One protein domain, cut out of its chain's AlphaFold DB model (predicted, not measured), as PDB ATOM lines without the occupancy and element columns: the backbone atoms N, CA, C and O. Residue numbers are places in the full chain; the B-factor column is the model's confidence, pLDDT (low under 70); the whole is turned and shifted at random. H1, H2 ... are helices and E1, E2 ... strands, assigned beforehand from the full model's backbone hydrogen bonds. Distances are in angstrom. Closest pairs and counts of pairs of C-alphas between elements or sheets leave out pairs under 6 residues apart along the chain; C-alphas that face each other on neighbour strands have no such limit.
ATOM      1  N   SER A 585      11.855  22.249 111.651       92.81
ATOM      2  CA  SER A 585      11.274  22.120 110.314       92.81
ATOM      3  C   SER A 585       9.860  21.530 110.381       92.81
ATOM      4  O   SER A 585       9.549  20.746 111.280       92.81
ATOM      5  N   LEU A 586       8.997  21.853 109.412       92.88
ATOM      6  CA  LEU A 586       7.678  21.218 109.283       92.88
ATOM      7  C   LEU A 586       7.781  19.693 109.146       92.88
ATOM      8  O   LEU A 586       6.884  18.975 109.579       92.88
ATOM      9  N   ARG A 587       8.876  19.185 108.570       93.69
ATOM     10  CA  ARG A 587       9.167  17.750 108.502       93.69
ATOM     11  C   ARG A 587       9.379  17.154 109.890       93.69
ATOM     12  O   ARG A 587       8.822  16.097 110.169       93.69
ATOM     13  N   ASP A 588      10.159  17.820 110.734       94.25
ATOM     14  CA  ASP A 588      10.411  17.355 112.099       94.25
ATOM     15  C   ASP A 588       9.130  17.442 112.934       94.25
ATOM     16  O   ASP A 588       8.810  16.506 113.660       94.25
ATOM     17  N   LEU A 589       8.334  18.505 112.758       93.81
ATOM     18  CA  LEU A 589       7.039  18.619 113.427       93.81
ATOM     19  C   LEU A 589       6.082  17.513 112.967       93.81
ATOM     20  O   LEU A 589       5.390  16.939 113.796       93.81
ATOM     21  N   ALA A 590       6.084  17.148 111.682       93.75
ATOM     22  CA  ALA A 590       5.244  16.071 111.153       93.75
ATOM     23  C   ALA A 590       5.619  14.686 111.699       93.75
ATOM     24  O   ALA A 590       4.791  13.778 111.664       93.75
ATOM     25  N   ALA A 591       6.857  14.504 112.172       93.06
ATOM     26  CA  ALA A 591       7.275  13.278 112.845       93.06
ATOM     27  C   ALA A 591       6.740  13.191 114.287       93.06
ATOM     28  O   ALA A 591       6.615  12.088 114.814       93.06
ATOM     29  N   ILE A 592       6.427  14.337 114.901       93.06
ATOM     30  CA  ILE A 592       5.932  14.449 116.279       93.06
ATOM     31  C   ILE A 592       4.396  14.508 116.286       93.06
ATOM     32  O   ILE A 592       3.755  13.692 116.937       93.06
ATOM     33  N   GLU A 593       3.817  15.423 115.506       92.81
ATOM     34  CA  GLU A 593       2.381  15.724 115.418       92.81
ATOM     35  C   GLU A 593       1.880  15.605 113.960       92.81
ATOM     36  O   GLU A 593       1.593  16.608 113.292       92.81
ATOM     37  N   PRO A 594       1.781  14.382 113.402       94.06
ATOM     38  CA  PRO A 594       1.507  14.175 111.977       94.06
ATOM     39  C   PRO A 594       0.144  14.718 111.531       94.06
ATOM     40  O   PRO A 594       0.044  15.301 110.450       94.06
ATOM     41  N   ALA A 595      -0.892  14.551 112.359       93.56
ATOM     42  CA  ALA A 595      -2.250  14.993 112.045       93.56
ATOM     43  C   ALA A 595      -2.365  16.526 112.016       93.56
ATOM     44  O   ALA A 595      -3.014  17.082 111.131       93.56
ATOM     45  N   TRP A 596      -1.690  17.212 112.943       95.38
ATOM     46  CA  TRP A 596      -1.674  18.671 112.995       95.38
ATOM     47  C   TRP A 596      -1.000  19.268 111.757       95.38
ATOM     48  O   TRP A 596      -1.550  20.160 111.109       95.38
ATOM     49  N   VAL A 597       0.151  18.716 111.356       96.12
ATOM     50  CA  VAL A 597       0.859  19.185 110.158       96.12
ATOM     51  C   VAL A 597       0.057  18.933 108.881       96.12
ATOM     52  O   VAL A 597       0.086  19.773 107.982       96.12
ATOM     53  N   ASP A 598      -0.702  17.838 108.789       95.19
ATOM     54  CA  ASP A 598      -1.581  17.592 107.636       95.19
ATOM     55  C   ASP A 598      -2.650  18.684 107.475       95.19
ATOM     56  O   ASP A 598      -2.885  19.158 106.359       95.19
ATOM     57  N   LEU A 599      -3.248  19.135 108.584       95.31
ATOM     58  CA  LEU A 599      -4.221  20.233 108.588       95.31
ATOM     59  C   LEU A 599      -3.567  21.565 108.199       95.31
ATOM     60  O   LEU A 599      -4.066  22.262 107.308       95.31
ATOM     61  N   ILE A 600      -2.411  21.880 108.797       96.19
ATOM     62  CA  ILE A 600      -1.640  23.090 108.487       96.19
ATOM     63  C   ILE A 600      -1.277  23.140 107.003       96.19
ATOM     64  O   ILE A 600      -1.510  24.156 106.358       96.19
ATOM     65  N   LEU A 601      -0.717  22.069 106.431       95.00
ATOM     66  CA  LEU A 601      -0.236  22.074 105.044       95.00
ATOM     67  C   LEU A 601      -1.365  22.330 104.040       95.00
ATOM     68  O   LEU A 601      -1.176  23.077 103.076       95.00
ATOM     69  N   MET A 602      -2.542  21.749 104.274       93.06
ATOM     70  CA  MET A 602      -3.706  21.959 103.412       93.06
ATOM     71  C   MET A 602      -4.234  23.392 103.496       93.06
ATOM     72  O   MET A 602      -4.544  23.997 102.464       93.06
ATOM     73  N   ASN A 603      -4.319  23.951 104.704       95.06
ATOM     74  CA  ASN A 603      -4.800  25.315 104.909       95.06
ATOM     75  C   ASN A 603      -3.770  26.359 104.450       95.06
ATOM     76  O   ASN A 603      -4.145  27.334 103.801       95.06
ATOM     77  N   LEU A 604      -2.477  26.104 104.653       94.31
ATOM     78  CA  LEU A 604      -1.376  26.902 104.118       94.31
ATOM     79  C   LEU A 604      -1.399  26.930 102.588       94.31
ATOM     80  O   LEU A 604      -1.326  28.006 102.002       94.31
ATOM     81  N   TRP A 605      -1.548  25.780 101.921       93.00
ATOM     82  CA  TRP A 605      -1.641  25.749 100.458       93.00
ATOM     83  C   TRP A 605      -2.831  26.569  99.947       93.00
ATOM     84  O   TRP A 605      -2.686  27.349  99.002       93.00
ATOM     85  N   ARG A 606      -3.999  26.435 100.595       92.75
ATOM     86  CA  ARG A 606      -5.200  27.207 100.244       92.75
ATOM     87  C   ARG A 606      -4.964  28.709 100.410       92.75
ATOM     88  O   ARG A 606      -5.353  29.467  99.525       92.75
ATOM     89  N   HIS A 607      -4.299  29.111 101.493       94.31
ATOM     90  CA  HIS A 607      -3.964  30.510 101.758       94.31
ATOM     91  C   HIS A 607      -3.002  31.081 100.717       94.31
ATOM     92  O   HIS A 607      -3.302  32.082 100.079       94.31
ATOM     93  N   LEU A 608      -1.897  30.382 100.442       92.38
ATOM     94  CA  LEU A 608      -0.916  30.804  99.436       92.38
ATOM     95  C   LEU A 608      -1.545  30.969  98.047       92.38
ATOM     96  O   LEU A 608      -1.173  31.870  97.295       92.38
ATOM     97  N   ARG A 609      -2.517  30.121  97.697       91.88
ATOM     98  CA  ARG A 609      -3.291  30.271  96.462       91.88
ATOM     99  C   ARG A 609      -4.191  31.506  96.493       91.88
ATOM    100  O   ARG A 609      -4.215  32.242  95.512       91.88
ATOM    101  N   ALA A 610      -4.911  31.741  97.592       90.44
ATOM    102  CA  ALA A 610      -5.760  32.924  97.753       90.44
ATOM    103  C   ALA A 610      -4.950  34.232  97.661       90.44
ATOM    104  O   ALA A 610      -5.418  35.200  97.067       90.44
ATOM    105  N   SER A 611      -3.704  34.227  98.142       89.25
ATOM    106  CA  SER A 611      -2.760  35.345  98.027       89.25
ATOM    107  C   SER A 611      -2.042  35.435  96.666       89.25
ATOM    108  O   SER A 611      -1.081  36.187  96.537       89.25
ATOM    109  N   ASN A 612      -2.460  34.676  95.642       89.19
ATOM    110  CA  ASN A 612      -1.830  34.611  94.308       89.19
ATOM    111  C   ASN A 612      -0.343  34.193  94.299       89.19
ATOM    112  O   ASN A 612       0.365  34.422  93.319       89.19
ATOM    113  N   LEU A 613       0.136  33.539  95.361       88.69
ATOM    114  CA  LEU A 613       1.503  33.010  95.453       88.69
ATOM    115  C   LEU A 613       1.634  31.602  94.851       88.69
ATOM    116  O   LEU A 613       2.746  31.099  94.683       88.69
ATOM    117  N   ARG A 614       0.505  30.967  94.511       86.44
ATOM    118  CA  ARG A 614       0.420  29.689  93.792       86.44
ATOM    119  C   ARG A 614      -0.635  29.740  92.697       86.44
ATOM    120  O   ARG A 614      -1.701  30.319  92.885       86.44
ATOM    121  N   SER A 615      -0.340  29.098  91.568       81.88
ATOM    122  CA  SER A 615      -1.195  29.094  90.375       81.88
ATOM    123  C   SER A 615      -1.959  27.786  90.152       81.88
ATOM    124  O   SER A 615      -2.833  27.737  89.286       81.88
ATOM    125  N   GLU A 616      -1.644  26.708  90.878       85.19
ATOM    126  CA  GLU A 616      -2.295  25.411  90.670       85.19
ATOM    127  C   GLU A 616      -3.754  25.418  91.147       85.19
ATOM    128  O   GLU A 616      -4.070  25.854  92.255       85.19
ATOM    129  N   ASN A 617      -4.664  24.879  90.323       76.81
ATOM    130  CA  ASN A 617      -6.093  24.919  90.632       76.81
ATOM    131  C   ASN A 617      -6.594  23.810  91.571       76.81
ATOM    132  O   ASN A 617      -7.664  23.935  92.175       76.81
ATOM    133  N   THR A 618      -5.824  22.739  91.712       83.56
ATOM    134  CA  THR A 618      -6.138  21.572  92.542       83.56
ATOM    135  C   THR A 618      -5.057  21.393  93.604       83.56
ATOM    136  O   THR A 618      -3.878  21.473  93.249       83.56
ATOM    137  N   PRO A 619      -5.419  21.135  94.876       84.19
ATOM    138  CA  PRO A 619      -4.433  20.910  95.925       84.19
ATOM    139  C   PRO A 619      -3.574  19.673  95.601       84.19
ATOM    140  O   PRO A 619      -4.135  18.632  95.245       84.19
ATOM    141  N   PRO A 620      -2.235  19.760  95.714       89.69
ATOM    142  CA  PRO A 620      -1.349  18.603  95.620       89.69
ATOM    143  C   PRO A 620      -1.651  17.568  96.710       89.69
ATOM    144  O   PRO A 620      -2.291  17.868  97.718       89.69
ATOM    145  N   SER A 621      -1.145  16.341  96.549       92.75
ATOM    146  CA  SER A 621      -1.220  15.344  97.621       92.75
ATOM    147  C   SER A 621      -0.436  15.802  98.859       92.75
ATOM    148  O   SER A 621       0.599  16.461  98.738       92.75
ATOM    149  N   LEU A 622      -0.860  15.369 100.052       90.81
ATOM    150  CA  LEU A 622      -0.139  15.634 101.307       90.81
ATOM    151  C   LEU A 622       1.327  15.179 101.252       90.81
ATOM    152  O   LEU A 622       2.205  15.865 101.765       90.81
ATOM    153  N   SER A 623       1.619  14.059 100.581       90.94
ATOM    154  CA  SER A 623       2.995  13.589 100.368       90.94
ATOM    155  C   SER A 623       3.840  14.579  99.559       90.94
ATOM    156  O   SER A 623       5.007  14.791  99.880       90.94
ATOM    157  N   THR A 624       3.241  15.220  98.552       91.12
ATOM    158  CA  THR A 624       3.899  16.246  97.734       91.12
ATOM    159  C   THR A 624       4.138  17.510  98.557       91.12
ATOM    160  O   THR A 624       5.257  18.016  98.582       91.12
ATOM    161  N   LEU A 625       3.130  17.967  99.310       90.75
ATOM    162  CA  LEU A 625       3.254  19.142 100.182       90.75
ATOM    163  C   LEU A 625       4.304  18.937 101.283       90.75
ATOM    164  O   LEU A 625       5.110  19.830 101.526       90.75
ATOM    165  N   LYS A 626       4.361  17.752 101.906       90.81
ATOM    166  CA  LYS A 626       5.394  17.405 102.898       90.81
ATOM    167  C   LYS A 626       6.801  17.398 102.300       90.81
ATOM    168  O   LYS A 626       7.749  17.802 102.971       90.81
ATOM    169  N   ALA A 627       6.955  16.947 101.056       88.25
ATOM    170  CA  ALA A 627       8.245  16.958 100.374       88.25
ATOM    171  C   ALA A 627       8.702  18.387 100.036       88.25
ATOM    172  O   ALA A 627       9.865  18.721 100.257       88.25
ATOM    173  N   GLU A 628       7.786  19.225  99.546       87.25
ATOM    174  CA  GLU A 628       8.068  20.592  99.096       87.25
ATOM    175  C   GLU A 628       8.262  21.573 100.262       87.25
ATOM    176  O   GLU A 628       9.245  22.312 100.304       87.25
ATOM    177  N   LEU A 629       7.337  21.565 101.224       88.81
ATOM    178  CA  LEU A 629       7.276  22.529 102.326       88.81
ATOM    179  C   LEU A 629       7.925  22.010 103.608       88.81
ATOM    180  O   LEU A 629       8.116  22.771 104.547       88.81
ATOM    181  N   GLY A 630       8.309  20.732 103.671       86.31
ATOM    182  CA  GLY A 630       8.843  20.125 104.894       86.31
ATOM    183  C   GLY A 630      10.108  20.795 105.439       86.31
ATOM    184  O   GLY A 630      10.387  20.672 106.624       86.31
ATOM    185  N   ALA A 631      10.866  21.514 104.605       87.31
ATOM    186  CA  ALA A 631      12.045  22.271 105.034       87.31
ATOM    187  C   ALA A 631      11.715  23.649 105.639       87.31
ATOM    188  O   ALA A 631      12.614  24.309 106.158       87.31
ATOM    189  N   TRP A 632      10.464  24.109 105.552       89.44
ATOM    190  CA  TRP A 632      10.064  25.398 106.109       89.44
ATOM    191  C   TRP A 632      10.092  25.364 107.628       89.44
ATOM    192  O   TRP A 632       9.806  24.341 108.253       89.44
ATOM    193  N   GLN A 633      10.442  26.506 108.205       90.19
ATOM    194  CA  GLN A 633      10.569  26.662 109.641       90.19
ATOM    195  C   GLN A 633       9.207  26.918 110.284       90.19
ATOM    196  O   GLN A 633       8.438  27.771 109.835       90.19
ATOM    197  N   VAL A 634       8.949  26.185 111.361       93.69
ATOM    198  CA  VAL A 634       7.778  26.318 112.218       93.69
ATOM    199  C   VAL A 634       8.226  26.472 113.668       93.69
ATOM    200  O   VAL A 634       9.170  25.821 114.124       93.69
ATOM    201  N   SER A 635       7.543  27.345 114.395       93.94
ATOM    202  CA  SER A 635       7.740  27.558 115.823       93.94
ATOM    203  C   SER A 635       6.416  27.326 116.549       93.94
ATOM    204  O   SER A 635       5.547  28.200 116.485       93.94
ATOM    205  N   PRO A 636       6.235  26.170 117.214       93.12
ATOM    206  CA  PRO A 636       5.119  25.947 118.123       93.12
ATOM    207  C   PRO A 636       5.201  26.921 119.304       93.12
ATOM    208  O   PRO A 636       6.243  27.026 119.955       93.12
ATOM    209  N   VAL A 637       4.122  27.653 119.571       92.00
ATOM    210  CA  VAL A 637       4.034  28.638 120.654       92.00
ATOM    211  C   VAL A 637       2.592  28.754 121.135       92.00
ATOM    212  O   VAL A 637       1.691  28.851 120.319       92.00
ATOM    213  N   GLU A 638       2.361  28.748 122.444       88.88
ATOM    214  CA  GLU A 638       1.022  28.971 123.000       88.88
ATOM    215  C   GLU A 638       0.673  30.468 122.973       88.88
ATOM    216  O   GLU A 638       1.371  31.300 123.559       88.88
ATOM    217  N   LEU A 639      -0.416  30.809 122.290       91.25
ATOM    218  CA  LEU A 639      -0.917  32.167 122.077       91.25
ATOM    219  C   LEU A 639      -2.405  32.299 122.418       91.25
ATOM    220  O   LEU A 639      -2.862  33.411 122.693       91.25
ATOM    221  N   THR A 640      -3.168  31.204 122.394       87.00
ATOM    222  CA  THR A 640      -4.632  31.243 122.562       87.00
ATOM    223  C   THR A 640      -5.119  30.886 123.970       87.00
ATOM    224  O   THR A 640      -6.291  31.113 124.277       87.00
ATOM    225  N   GLY A 641      -4.233  30.399 124.849       82.31
ATOM    226  CA  GLY A 641      -4.556  30.059 126.243       82.31
ATOM    227  C   GLY A 641      -5.395  28.789 126.400       82.31
ATOM    228  O   GLY A 641      -6.008  28.577 127.445       82.31
ATOM    229  N   ASN A 642      -5.462  27.957 125.359       82.69
ATOM    230  CA  ASN A 642      -6.115  26.648 125.381       82.69
ATOM    231  C   ASN A 642      -5.166  25.521 125.838       82.69
ATOM    232  O   ASN A 642      -5.545  24.355 125.750       82.69
ATOM    233  N   ASN A 643      -3.959  25.848 126.325       79.81
ATOM    234  CA  ASN A 643      -2.879  24.909 126.651       79.81
ATOM    235  C   ASN A 643      -2.372  24.067 125.460       79.81
ATOM    236  O   ASN A 643      -1.691  23.059 125.664       79.81
ATOM    237  N   HIS A 644      -2.674  24.467 124.225       87.19
ATOM    238  CA  HIS A 644      -2.121  23.888 123.006       87.19
ATOM    239  C   HIS A 644      -1.282  24.935 122.265       87.19
ATOM    240  O   HIS A 644      -1.468  26.139 122.411       87.19
ATOM    241  N   ALA A 645      -0.298  24.473 121.495       90.12
ATOM    242  CA  ALA A 645       0.573  25.367 120.746       90.12
ATOM    243  C   ALA A 645      -0.057  25.751 119.400       90.12
ATOM    244  O   ALA A 645      -0.554  24.899 118.668       90.12
ATOM    245  N   GLU A 646       0.077  27.016 119.025       96.19
ATOM    246  CA  GLU A 646      -0.112  27.503 117.666       96.19
ATOM    247  C   GLU A 646       1.179  27.335 116.849       96.19
ATOM    248  O   GLU A 646       2.294  27.502 117.347       96.19
ATOM    249  N   ALA A 647       1.043  27.047 115.556       96.38
ATOM    250  CA  ALA A 647       2.165  26.923 114.636       96.38
ATOM    251  C   ALA A 647       2.451  28.270 113.966       96.38
ATOM    252  O   ALA A 647       1.751  28.669 113.030       96.38
ATOM    253  N   ARG A 648       3.519  28.957 114.395       95.31
ATOM    254  CA  ARG A 648       4.047  30.120 113.670       95.31
ATOM    255  C   ARG A 648       4.943  29.650 112.530       95.31
ATOM    256  O   ARG A 648       5.987  29.054 112.779       95.31
ATOM    257  N   ILE A 649       4.582  29.965 111.295       94.19
ATOM    258  CA  ILE A 649       5.364  29.661 110.094       94.19
ATOM    259  C   ILE A 649       5.871  30.964 109.496       94.19
ATOM    260  O   ILE A 649       5.106  31.910 109.307       94.19
ATOM    261  N   GLN A 650       7.161  30.999 109.178       88.81
ATOM    262  CA  GLN A 650       7.762  32.110 108.454       88.81
ATOM    263  C   GLN A 650       7.982  31.705 107.002       88.81
ATOM    264  O   GLN A 650       8.638  30.702 106.716       88.81
ATOM    265  N   ILE A 651       7.428  32.493 106.090       89.81
ATOM    266  CA  ILE A 651       7.604  32.311 104.652       89.81
ATOM    267  C   ILE A 651       8.447  33.450 104.098       89.81
ATOM    268  O   ILE A 651       8.464  34.547 104.653       89.81
ATOM    269  N   TYR A 652       9.120  33.197 102.982       88.62
ATOM    270  CA  TYR A 652      10.011  34.165 102.357       88.62
ATOM    271  C   TYR A 652       9.563  34.421 100.924       88.62
ATOM    272  O   TYR A 652       9.335  33.472 100.170       88.62
ATOM    273  N   LEU A 653       9.452  35.693 100.554       88.50
ATOM    274  CA  LEU A 653       9.253  36.128  99.178       88.50
ATOM    275  C   LEU A 653      10.544  36.738  98.638       88.50
ATOM    276  O   LEU A 653      11.231  37.474  99.345       88.50
ATOM    277  N   ASP A 654      10.872  36.428  97.388       86.75
ATOM    278  CA  ASP A 654      11.967  37.073  96.670       86.75
ATOM    279  C   ASP A 654      11.616  38.516  96.270       86.75
ATOM    280  O   ASP A 654      10.478  38.973  96.404       86.75
ATOM    281  N   ALA A 655      12.591  39.244  95.720       82.25
ATOM    282  CA  ALA A 655      12.402  40.622  95.259       82.25
ATOM    283  C   ALA A 655      11.337  40.783  94.149       82.25
ATOM    284  O   ALA A 655      10.964  41.905  93.812       82.25
ATOM    285  N   LYS A 656      10.854  39.683  93.554       83.25
ATOM    286  CA  LYS A 656       9.781  39.655  92.548       83.25
ATOM    287  C   LYS A 656       8.437  39.219  93.147       83.25
ATOM    288  O   LYS A 656       7.489  39.012  92.389       83.25
ATOM    289  N   GLY A 657       8.349  39.069  94.472       82.38
ATOM    290  CA  GLY A 657       7.140  38.664  95.184       82.38
ATOM    291  C   GLY A 657       6.800  37.177  95.050       82.38
ATOM    292  O   GLY A 657       5.653  36.803  95.276       82.38
ATOM    293  N   LYS A 658       7.752  36.318  94.658       85.25
ATOM    294  CA  LYS A 658       7.537  34.864  94.545       85.25
ATOM    295  C   LYS A 658       8.045  34.126  95.775       85.25
ATOM    296  O   LYS A 658       9.045  34.524  96.362       85.25
ATOM    297  N   LEU A 659       7.400  33.010  96.119       86.69
ATOM    298  CA  LEU A 659       7.850  32.128  97.201       86.69
ATOM    299  C   LEU A 659       9.295  31.666  96.977       86.69
ATOM    300  O   LEU A 659       9.629  31.090  95.939       86.69
ATOM    301  N   ALA A 660      10.146  31.904  97.971       83.06
ATOM    302  CA  ALA A 660      11.548  31.541  97.921       83.06
ATOM    303  C   ALA A 660      11.715  30.017  97.990       83.06
ATOM    304  O   ALA A 660      11.256  29.342  98.912       83.06
ATOM    305  N   THR A 661      12.424  29.471  97.007       74.38
ATOM    306  CA  THR A 661      12.875  28.073  97.028       74.38
ATOM    307  C   THR A 661      14.061  27.884  97.987       74.38
ATOM    308  O   THR A 661      14.768  28.854  98.279       74.38
ATOM    309  N   PRO A 662      14.369  26.644  98.419       69.62
ATOM    310  CA  PRO A 662      15.547  26.355  99.243       69.62
ATOM    311  C   PRO A 662      16.868  26.915  98.692       69.62
ATOM    312  O   PRO A 662      17.688  27.414  99.456       69.62
ATOM    313  N   SER A 663      17.059  26.901  97.369       69.56
ATOM    314  CA  SER A 663      18.254  27.458  96.720       69.56
ATOM    315  C   SER A 663      18.341  28.984  96.826       69.56
ATOM    316  O   SER A 663      19.436  29.523  96.946       69.56
ATOM    317  N   VAL A 664      17.200  29.680  96.822       71.88
ATOM    318  CA  VAL A 664      17.127  31.146  96.965       71.88
ATOM    319  C   VAL A 664      17.313  31.551  98.428       71.88
ATOM    320  O   VAL A 664      18.038  32.499  98.713       71.88
ATOM    321  N   MET A 665      16.743  30.783  99.364       71.25
ATOM    322  CA  MET A 665      16.984  30.966 100.802       71.25
ATOM    323  C   MET A 665      18.468  30.800 101.162       71.25
ATOM    324  O   MET A 665      18.979  31.538 101.997       71.25
ATOM    325  N   ALA A 666      19.187  29.896 100.488       70.12
ATOM    326  CA  ALA A 666      20.629  29.718 100.671       70.12
ATOM    327  C   ALA A 666      21.485  30.852 100.065       70.12
ATOM    328  O   ALA A 666      22.597  31.088 100.534       70.12
ATOM    329  N   ALA A 667      20.987  31.550  99.037       71.38
ATOM    330  CA  ALA A 667      21.694  32.643  98.363       71.38
ATOM    331  C   ALA A 667      21.540  34.008  99.068       71.38
ATOM    332  O   ALA A 667      22.321  34.918  98.804       71.38
ATOM    333  N   ASN A 668      20.576  34.140  99.991       63.53
ATOM    334  CA  ASN A 668      20.356  35.315 100.847       63.53
ATOM    335  C   ASN A 668      20.135  36.652 100.093       63.53
ATOM    336  O   ASN A 668      20.440  37.732 100.603       63.53
ATOM    337  N   GLU A 669      19.591  36.602  98.873       60.88
ATOM    338  CA  GLU A 669      19.315  37.784  98.048       60.88
ATOM    339  C   GLU A 669      17.929  38.380  98.346       60.88
ATOM    340  O   GLU A 669      16.909  37.811  97.963       60.88
ATOM    341  N   GLY A 670      17.881  39.556  98.986       73.88
ATOM    342  CA  GLY A 670      16.708  40.450  98.978       73.88
ATOM    343  C   GLY A 670      15.372  39.829  99.413       73.88
ATOM    344  O   GLY A 670      14.333  40.190  98.861       73.88
ATOM    345  N   LEU A 671      15.394  38.883 100.356       84.88
ATOM    346  CA  LEU A 671      14.204  38.175 100.826       84.88
ATOM    347  C   LEU A 671      13.377  39.021 101.798       84.88
ATOM    348  O   LEU A 671      13.915  39.612 102.734       84.88
ATOM    349  N   THR A 672      12.057  39.008 101.620       86.00
ATOM    350  CA  THR A 672      11.092  39.579 102.572       86.00
ATOM    351  C   THR A 672      10.394  38.452 103.318       86.00
ATOM    352  O   THR A 672       9.856  37.540 102.691       86.00
ATOM    353  N   ALA A 673      10.413  38.497 104.648       86.94
ATOM    354  CA  ALA A 673       9.811  37.469 105.485       86.94
ATOM    355  C   ALA A 673       8.401  37.864 105.943       86.94
ATOM    356  O   ALA A 673       8.197  39.004 106.356       86.94
ATOM    357  N   TYR A 674       7.480  36.902 105.925       90.56
ATOM    358  CA  TYR A 674       6.094  37.055 106.365       90.56
ATOM    359  C   TYR A 674       5.735  35.968 107.377       90.56
ATOM    360  O   TYR A 674       6.085  34.799 107.197       90.56
ATOM    361  N   ASN A 675       5.021  36.346 108.431       92.38
ATOM    362  CA  ASN A 675       4.563  35.453 109.486       92.38
ATOM    363  C   ASN A 675       3.118  35.012 109.246       92.38
ATOM    364  O   ASN A 675       2.233  35.823 108.968       92.38
ATOM    365  N   LEU A 676       2.891  33.714 109.418       95.56
ATOM    366  CA  LEU A 676       1.585  33.069 109.447       95.56
ATOM    367  C   LEU A 676       1.446  32.326 110.776       95.56
ATOM    368  O   LEU A 676       2.412  31.715 111.230       95.56
ATOM    369  N   ILE A 677       0.269  32.356 111.396       96.31
ATOM    370  CA  ILE A 677      -0.006  31.621 112.639       96.31
ATOM    371  C   ILE A 677      -1.228  30.742 112.419       96.31
ATOM    372  O   ILE A 677      -2.284  31.246 112.037       96.31
ATOM    373  N   PHE A 678      -1.078  29.446 112.679       97.06
ATOM    374  CA  PHE A 678      -2.156  28.465 112.598       97.06
ATOM    375  C   PHE A 678      -2.501  27.920 113.984       97.06
ATOM    376  O   PHE A 678      -1.601  27.718 114.800       97.06
ATOM    377  N   SER A 679      -3.782  27.658 114.238       95.69
ATOM    378  CA  SER A 679      -4.250  26.998 115.459       95.69
ATOM    379  C   SER A 679      -3.766  25.551 115.553       95.69
ATOM    380  O   SER A 679      -3.305  24.950 114.578       95.69
ATOM    381  N   ASP A 680      -3.950  24.961 116.726       90.19
ATOM    382  CA  ASP A 680      -3.879  23.520 116.985       90.19
ATOM    383  C   ASP A 680      -4.843  22.692 116.103       90.19
ATOM    384  O   ASP A 680      -4.564  21.545 115.762       90.19
ATOM    385  N   THR A 681      -5.942  23.296 115.637       92.88
ATOM    386  CA  THR A 681      -6.864  22.720 114.634       92.88
ATOM    387  C   THR A 681      -6.452  22.983 113.179       92.88
ATOM    388  O   THR A 681      -7.131  22.547 112.250       92.88
ATOM    389  N   GLY A 682      -5.334  23.680 112.958       92.56
ATOM    390  CA  GLY A 682      -4.800  24.029 111.642       92.56
ATOM    391  C   GLY A 682      -5.486  25.216 110.962       92.56
ATOM    392  O   GLY A 682      -5.169  25.498 109.806       92.56
ATOM    393  N   ASP A 683      -6.405  25.916 111.627       95.06
ATOM    394  CA  ASP A 683      -7.061  27.118 111.100       95.06
ATOM    395  C   ASP A 683      -6.084  28.299 111.087       95.06
ATOM    396  O   ASP A 683      -5.283  28.461 112.003       95.06
ATOM    397  N   LEU A 684      -6.139  29.148 110.061       95.44
ATOM    398  CA  LEU A 684      -5.303  30.348 109.996       95.44
ATOM    399  C   LEU A 684      -5.838  31.415 110.964       95.44
ATOM    400  O   LEU A 684      -6.961  31.886 110.800       95.44
ATOM    401  N   LEU A 685      -5.025  31.809 111.945       93.75
ATOM    402  CA  LEU A 685      -5.370  32.806 112.967       93.75
ATOM    403  C   LEU A 685      -4.794  34.198 112.673       93.75
ATOM    404  O   LEU A 685      -5.346  35.204 113.115       93.75
ATOM    405  N   TYR A 686      -3.664  34.263 111.968       94.44
ATOM    406  CA  TYR A 686      -2.990  35.515 111.619       94.44
ATOM    407  C   TYR A 686      -2.155  35.345 110.349       94.44
ATOM    408  O   TYR A 686      -1.466  34.333 110.190       94.44
ATOM    409  N   SER A 687      -2.175  36.350 109.470       93.94
ATOM    410  CA  SER A 687      -1.347  36.392 108.268       93.94
ATOM    411  C   SER A 687      -0.874  37.800 107.938       93.94
ATOM    412  O   SER A 687      -1.663  38.736 107.863       93.94
ATOM    413  N   GLU A 688       0.420  37.928 107.647       92.56
ATOM    414  CA  GLU A 688       0.992  39.160 107.088       92.56
ATOM    415  C   GLU A 688       0.792  39.306 105.574       92.56
ATOM    416  O   GLU A 688       1.209  40.302 104.993       92.56
ATOM    417  N   LEU A 689       0.182  38.319 104.914       90.25
ATOM    418  CA  LEU A 689      -0.090  38.377 103.476       90.25
ATOM    419  C   LEU A 689      -1.405  39.085 103.138       90.25
ATOM    420  O   LEU A 689      -1.607  39.452 101.981       90.25
ATOM    421  N   ASP A 690      -2.295  39.252 104.117       84.56
ATOM    422  CA  ASP A 690      -3.652  39.760 103.890       84.56
ATOM    423  C   ASP A 690      -3.689  41.279 103.665       84.56
ATOM    424  O   ASP A 690      -4.607  41.786 103.020       84.56
ATOM    425  N   ASP A 691      -2.678  42.003 104.151       78.88
ATOM    426  CA  ASP A 691      -2.537  43.446 103.970       78.88
ATOM    427  C   ASP A 691      -1.068  43.802 103.663       78.88
ATOM    428  O   ASP A 691      -0.199  43.616 104.516       78.88
ATOM    429  N   PRO A 692      -0.755  44.347 102.471       69.19
ATOM    430  CA  PRO A 692       0.608  44.734 102.108       69.19
ATOM    431  C   PRO A 692       1.174  45.882 102.963       69.19
ATOM    432  O   PRO A 692       2.381  46.114 102.929       69.19
ATOM    433  N   ASN A 693       0.331  46.594 103.718       77.44
ATOM    434  CA  ASN A 693       0.732  47.650 104.647       77.44
ATOM    435  C   ASN A 693       0.752  47.186 106.112       77.44
ATOM    436  O   ASN A 693       0.927  48.020 107.005       77.44
ATOM    437  N   ILE A 694       0.574  45.887 106.381       82.88
ATOM    438  CA  ILE A 694       0.548  45.376 107.748       82.88
ATOM    439  C   ILE A 694       1.875  45.635 108.461       82.88
ATOM    440  O   ILE A 694       2.967  45.407 107.931       82.88
ATOM    441  N   THR A 695       1.790  46.104 109.703       86.31
ATOM    442  CA  THR A 695       2.965  46.229 110.561       86.31
ATOM    443  C   THR A 695       3.505  44.829 110.866       86.31
ATOM    444  O   THR A 695       2.769  44.021 111.431       86.31
ATOM    445  N   PRO A 696       4.773  44.522 110.544       87.88
ATOM    446  CA  PRO A 696       5.302  43.177 110.716       87.88
ATOM    447  C   PRO A 696       5.466  42.813 112.195       87.88
ATOM    448  O   PRO A 696       5.921  43.624 113.013       87.88
ATOM    449  N   LEU A 697       5.157  41.560 112.516       92.19
ATOM    450  CA  LEU A 697       5.394  40.919 113.798       92.19
ATOM    451  C   LEU A 697       6.899  40.883 114.074       92.19
ATOM    452  O   LEU A 697       7.688  40.351 113.288       92.19
ATOM    453  N   LYS A 698       7.308  41.461 115.204       91.12
ATOM    454  CA  LYS A 698       8.719  41.561 115.597       91.12
ATOM    455  C   LYS A 698       9.104  40.636 116.730       91.12
ATOM    456  O   LYS A 698      10.246  40.203 116.750       91.12
ATOM    457  N   ALA A 699       8.201  40.350 117.660       92.88
ATOM    458  CA  ALA A 699       8.467  39.453 118.779       92.88
ATOM    459  C   ALA A 699       7.160  38.921 119.376       92.88
ATOM    460  O   ALA A 699       6.072  39.377 119.022       92.88
ATOM    461  N   ILE A 700       7.288  37.983 120.310       94.31
ATOM    462  CA  ILE A 700       6.195  37.502 121.153       94.31
ATOM    463  C   ILE A 700       6.619  37.720 122.608       94.31
ATOM    464  O   ILE A 700       7.780  37.494 122.960       94.31
ATOM    465  N   ALA A 701       5.705  38.199 123.444       93.62
ATOM    466  CA  ALA A 701       5.987  38.498 124.840       93.62
ATOM    467  C   ALA A 701       4.860  38.021 125.755       93.62
ATOM    468  O   ALA A 701       3.684  38.208 125.470       93.62
ATOM    469  N   ASP A 702       5.232  37.443 126.886       91.56
ATOM    470  CA  ASP A 702       4.344  37.209 128.018       91.56
ATOM    471  C   ASP A 702       4.346  38.481 128.879       91.56
ATOM    472  O   ASP A 702       5.406  38.885 129.355       91.56
ATOM    473  N   LEU A 703       3.189  39.131 129.044       89.94
ATOM    474  CA  LEU A 703       3.065  40.418 129.747       89.94
ATOM    475  C   LEU A 703       2.959  40.287 131.276       89.94
ATOM    476  O   LEU A 703       2.638  41.260 131.958       89.94
ATOM    477  N   GLN A 704       3.192  39.087 131.822       85.25
ATOM    478  CA  GLN A 704       3.245  38.821 133.267       85.25
ATOM    479  C   GLN A 704       1.995  39.296 134.033       85.25
ATOM    480  O   GLN A 704       2.034  39.567 135.233       85.25
ATOM    481  N   ASP A 705       0.861  39.402 133.349       83.19
ATOM    482  CA  ASP A 705      -0.437  39.838 133.867       83.19
ATOM    483  C   ASP A 705      -1.425  38.669 134.020       83.19
ATOM    484  O   ASP A 705      -2.578  38.880 134.377       83.19
ATOM    485  N   GLY A 706      -0.972  37.439 133.760       80.38
ATOM    486  CA  GLY A 706      -1.796  36.228 133.792       80.38
ATOM    487  C   GLY A 706      -2.633  36.000 132.528       80.38
ATOM    488  O   GLY A 706      -3.357  35.010 132.466       80.38
ATOM    489  N   GLY A 707      -2.543  36.884 131.527       82.44
ATOM    490  CA  GLY A 707      -3.194  36.715 130.228       82.44
ATOM    491  C   GLY A 707      -2.368  35.890 129.236       82.44
ATOM    492  O   GLY A 707      -1.241  35.483 129.512       82.44
ATOM    493  N   THR A 708      -2.914  35.680 128.036       88.12
ATOM    494  CA  THR A 708      -2.190  35.007 126.947       88.12
ATOM    495  C   THR A 708      -1.019  35.849 126.431       88.12
ATOM    496  O   THR A 708      -0.947  37.071 126.637       88.12
ATOM    497  N   ALA A 709      -0.079  35.199 125.743       91.00
ATOM    498  CA  ALA A 709       1.053  35.881 125.131       91.00
ATOM    499  C   ALA A 709       0.591  36.939 124.111       91.00
ATOM    500  O   ALA A 709      -0.369  36.755 123.361       91.00
ATOM    501  N   ALA A 710       1.298  38.064 124.089       93.94
ATOM    502  CA  ALA A 710       1.058  39.171 123.181       93.94
ATOM    503  C   ALA A 710       1.995  39.107 121.970       93.94
ATOM    504  O   ALA A 710       3.204  38.882 122.086       93.94
ATOM    505  N   LEU A 711       1.427  39.375 120.800       95.06
ATOM    506  CA  LEU A 711       2.144  39.648 119.566       95.06
ATOM    507  C   LEU A 711       2.649  41.093 119.586       95.06
ATOM    508  O   LEU A 711       1.873  42.022 119.821       95.06
ATOM    509  N   VAL A 712       3.946  41.283 119.344       93.19
ATOM    510  CA  VAL A 712       4.615  42.586 119.440       93.19
ATOM    511  C   VAL A 712       4.961  43.108 118.053       93.19
ATOM    512  O   VAL A 712       5.780  42.529 117.336       93.19
ATOM    513  N   PHE A 713       4.374  44.245 117.705       91.00
ATOM    514  CA  PHE A 713       4.535  44.923 116.424       91.00
ATOM    515  C   PHE A 713       5.346  46.199 116.600       91.00
ATOM    516  O   PHE A 713       5.233  46.868 117.627       91.00
ATOM    517  N   ARG A 714       6.147  46.556 115.592       84.25
ATOM    518  CA  ARG A 714       6.868  47.833 115.554       84.25
ATOM    519  C   ARG A 714       6.593  48.557 114.248       84.25
ATOM    520  O   ARG A 714       6.910  48.019 113.189       84.25
ATOM    521  N   ASP A 715       6.046  49.762 114.346       79.00
ATOM    522  CA  ASP A 715       5.776  50.611 113.186       79.00
ATOM    523  C   ASP A 715       7.039  51.341 112.679       79.00
ATOM    524  O   ASP A 715       8.134  51.234 113.241       79.00
ATOM    525  N   GLN A 716       6.882  52.113 111.602       74.00
ATOM    526  CA  GLN A 716       7.969  52.890 110.990       74.00
ATOM    527  C   GLN A 716       8.486  54.034 111.887       74.00
ATOM    528  O   GLN A 716       9.601  54.512 111.688       74.00
ATOM    529  N   ASN A 717       7.712  54.443 112.896       72.06
ATOM    530  CA  ASN A 717       8.054  55.473 113.876       72.06
ATOM    531  C   ASN A 717       8.648  54.880 115.171       72.06
ATOM    532  O   ASN A 717       8.796  55.595 116.164       72.06
ATOM    533  N   ASN A 718       8.996  53.585 115.174       72.25
ATOM    534  CA  ASN A 718       9.446  52.819 116.341       72.25
ATOM    535  C   ASN A 718       8.423  52.737 117.492       72.25
ATOM    536  O   ASN A 718       8.803  52.429 118.625       72.25
ATOM    537  N   GLN A 719       7.137  52.971 117.231       77.06
ATOM    538  CA  GLN A 719       6.085  52.714 118.205       77.06
ATOM    539  C   GLN A 719       5.795  51.219 118.294       77.06
ATOM    540  O   GLN A 719       5.742  50.513 117.285       77.06
ATOM    541  N   ILE A 720       5.611  50.743 119.525       84.44
ATOM    542  CA  ILE A 720       5.258  49.355 119.800       84.44
ATOM    543  C   ILE A 720       3.747  49.241 119.968       84.44
ATOM    544  O   ILE A 720       3.147  49.954 120.773       84.44
ATOM    545  N   THR A 721       3.159  48.304 119.231       88.50
ATOM    546  CA  THR A 721       1.759  47.902 119.390       88.50
ATOM    547  C   THR A 721       1.720  46.452 119.842       88.50
ATOM    548  O   THR A 721       2.514  45.632 119.377       88.50
ATOM    549  N   LEU A 722       0.815  46.142 120.763       90.88
ATOM    550  CA  LEU A 722       0.632  44.800 121.296       90.88
ATOM    551  C   LEU A 722      -0.739  44.292 120.879       90.88
ATOM    552  O   LEU A 722      -1.717  45.028 121.004       90.88
ATOM    553  N   LYS A 723      -0.810  43.048 120.402       93.00
ATOM    554  CA  LYS A 723      -2.088  42.370 120.172       93.00
ATOM    555  C   LYS A 723      -2.159  41.067 120.943       93.00
ATOM    556  O   LYS A 723      -1.180  40.326 120.984       93.00
ATOM    557  N   ARG A 724      -3.318  40.768 121.519       91.94
ATOM    558  CA  ARG A 724      -3.584  39.554 122.291       91.94
ATOM    559  C   ARG A 724      -4.777  38.805 121.711       91.94
ATOM    560  O   ARG A 724      -5.658  39.405 121.100       91.94
ATOM    561  N   TRP A 725      -4.777  37.487 121.881       93.19
ATOM    562  CA  TRP A 725      -5.887  36.641 121.465       93.19
ATOM    563  C   TRP A 725      -7.177  36.989 122.221       93.19
ATOM    564  O   TRP A 725      -7.214  36.961 123.450       93.19
ATOM    565  N   ASP A 726      -8.238  37.283 121.473       90.69
ATOM    566  CA  ASP A 726      -9.606  37.419 121.966       90.69
ATOM    567  C   ASP A 726     -10.365  36.131 121.630       90.69
ATOM    568  O   ASP A 726     -10.710  35.881 120.473       90.69
ATOM    569  N   SER A 727     -10.627  35.304 122.644       84.38
ATOM    570  CA  SER A 727     -11.301  34.012 122.474       84.38
ATOM    571  C   SER A 727     -12.747  34.139 121.989       84.38
ATOM    572  O   SER A 727     -13.245  33.225 121.331       84.38
ATOM    573  N   THR A 728     -13.406  35.272 122.253       86.94
ATOM    574  CA  THR A 728     -14.796  35.519 121.844       86.94
ATOM    575  C   THR A 728     -14.866  35.816 120.354       86.94
ATOM    576  O   THR A 728     -15.705  35.268 119.640       86.94
ATOM    577  N   ARG A 729     -13.965  36.678 119.867       88.69
ATOM    578  CA  ARG A 729     -13.914  37.073 118.451       88.69
ATOM    579  C   ARG A 729     -13.030  36.168 117.594       88.69
ATOM    580  O   ARG A 729     -13.100  36.258 116.372       88.69
ATOM    581  N   ARG A 730     -12.233  35.297 118.218       89.88
ATOM    582  CA  ARG A 730     -11.238  34.418 117.584       89.88
ATOM    583  C   ARG A 730     -10.249  35.184 116.692       89.88
ATOM    584  O   ARG A 730      -9.936  34.743 115.590       89.88
ATOM    585  N   ILE A 731      -9.772  36.334 117.175       91.69
ATOM    586  CA  ILE A 731      -8.801  37.206 116.489       91.69
ATOM    587  C   ILE A 731      -7.782  37.783 117.479       91.69
ATOM    588  O   ILE A 731      -8.045  37.856 118.679       91.69
ATOM    589  N   PHE A 732      -6.636  38.251 116.978       92.38
ATOM    590  CA  PHE A 732      -5.690  39.046 117.765       92.38
ATOM    591  C   PHE A 732      -6.097  40.527 117.763       92.38
ATOM    592  O   PHE A 732      -5.972  41.204 116.740       92.38
ATOM    593  N   ASN A 733      -6.551  41.033 118.910       90.69
ATOM    594  CA  ASN A 733      -6.975  42.423 119.100       90.69
ATOM    595  C   ASN A 733      -5.909  43.252 119.799       90.69
ATOM    596  O   ASN A 733      -5.120  42.719 120.575       90.69
ATOM    597  N   GLU A 734      -5.896  44.555 119.527       88.25
ATOM    598  CA  GLU A 734      -5.019  45.486 120.235       88.25
ATOM    599  C   GLU A 734      -5.331  45.509 121.733       88.25
ATOM    600  O   GLU A 734      -6.497  45.466 122.132       88.25
ATOM    601  N   LEU A 735      -4.252  45.521 122.518       82.00
ATOM    602  CA  LEU A 735      -4.247  45.652 123.974       82.00
ATOM    603  C   LEU A 735      -4.367  47.105 124.422       82.00
ATOM    604  O   LEU A 735      -3.599  47.952 123.883       82.00
TER     605      LEU A 735
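Overview. This is residues 585 to 735 of the 735 residues of an uncharacterized protein of Limnothrix rosea IAM M-220 (UniProt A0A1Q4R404). A twisted sheet of four strands, E1 to E4, has helices H1 and H2 packed over one face, and a second twisted four-stranded sheet, E5 to E8, lies on the other side of it from these helices, meeting it where E3 comes near E5 and E4 near E8. H3 packs on H1 and H2, and small H4 sits away from the other helices, in the connection from E2 to E3. The printed part has 151 residues, with four named helices and eight named strands in the order H1 H2 H3 E1 E2 H4 E3 E4 E5 E6 E7 E8; the sheets run E1 E2 E3 E4 and E5 E6 E7 E8, both antiparallel, and the class is mixed, helices and strands. It is compact, with a radius of gyration of the C-alphas of 15.8 A and spans of 43 by 36 by 26 A.

Along the chain. Find C-alpha 586 at (7.678, 21.218, 109.283), where H1 begins and runs to 592. H2, residues 594 to 610, covers 24.6 A, and H3 holds 622 to 629. Next read strands E1, 633 to 637, and E2, 646 to 653, 22.4 A long, then H4, 662 to 667. E3, 672 to 678, covers 20.0 A, before E4, 684 to 687. Then come E5, 697 to 702, E6, 710 to 714, E7, 720 to 726, 19.2 A long, and E8, 731 to 734, ending at C-alpha 734, (-5.019, 45.486, 120.235).

Arrangement. H1 and H2 are on the same face of the sheet E1 E2 E3 E4, two layers, helices on one face of a sheet. H2 lies over E3 and E4 at a height over the sheet of 9.1 A. H1 and H2, a helical hairpin, touch at the C-alphas of Ala 590 and Val 597, 5.5 A apart, at a shallow tilt of 25 degrees. H3 touches H2, closest at the C-alphas of Leu 601 and Leu 625, 6.7 A. In each helix every O i to N i+4 pair is within hydrogen-bond range. Look for N 635 and O 648, 2.8 A, between E1 and E2; N 649 and O 676, 2.8 A, between E2 and E3; and N 677 and O 686, 2.9 A, between E3 and E4. E5 to E8 form a meander, each strand the antiparallel neighbour of the one before, with N 701 and O 710, 2.9 A, N 711 and O 723, 2.8 A, and N 724 and O 733, 2.8 A. Between the sheets, the closest C-alphas of E4 and E8 are those of Leu 685 and Ile 731, 6.6 A.

Size, cuts and confidence. The farthest C-alphas, Asn 617 and Asp 705, are 46.1 A apart. The printed part has no cut, and the link from H2 to H3 is long. Mean pLDDT of the printed part is 88.0; look for values under 70 at residues 662 to 663, 668 to 669 and 692.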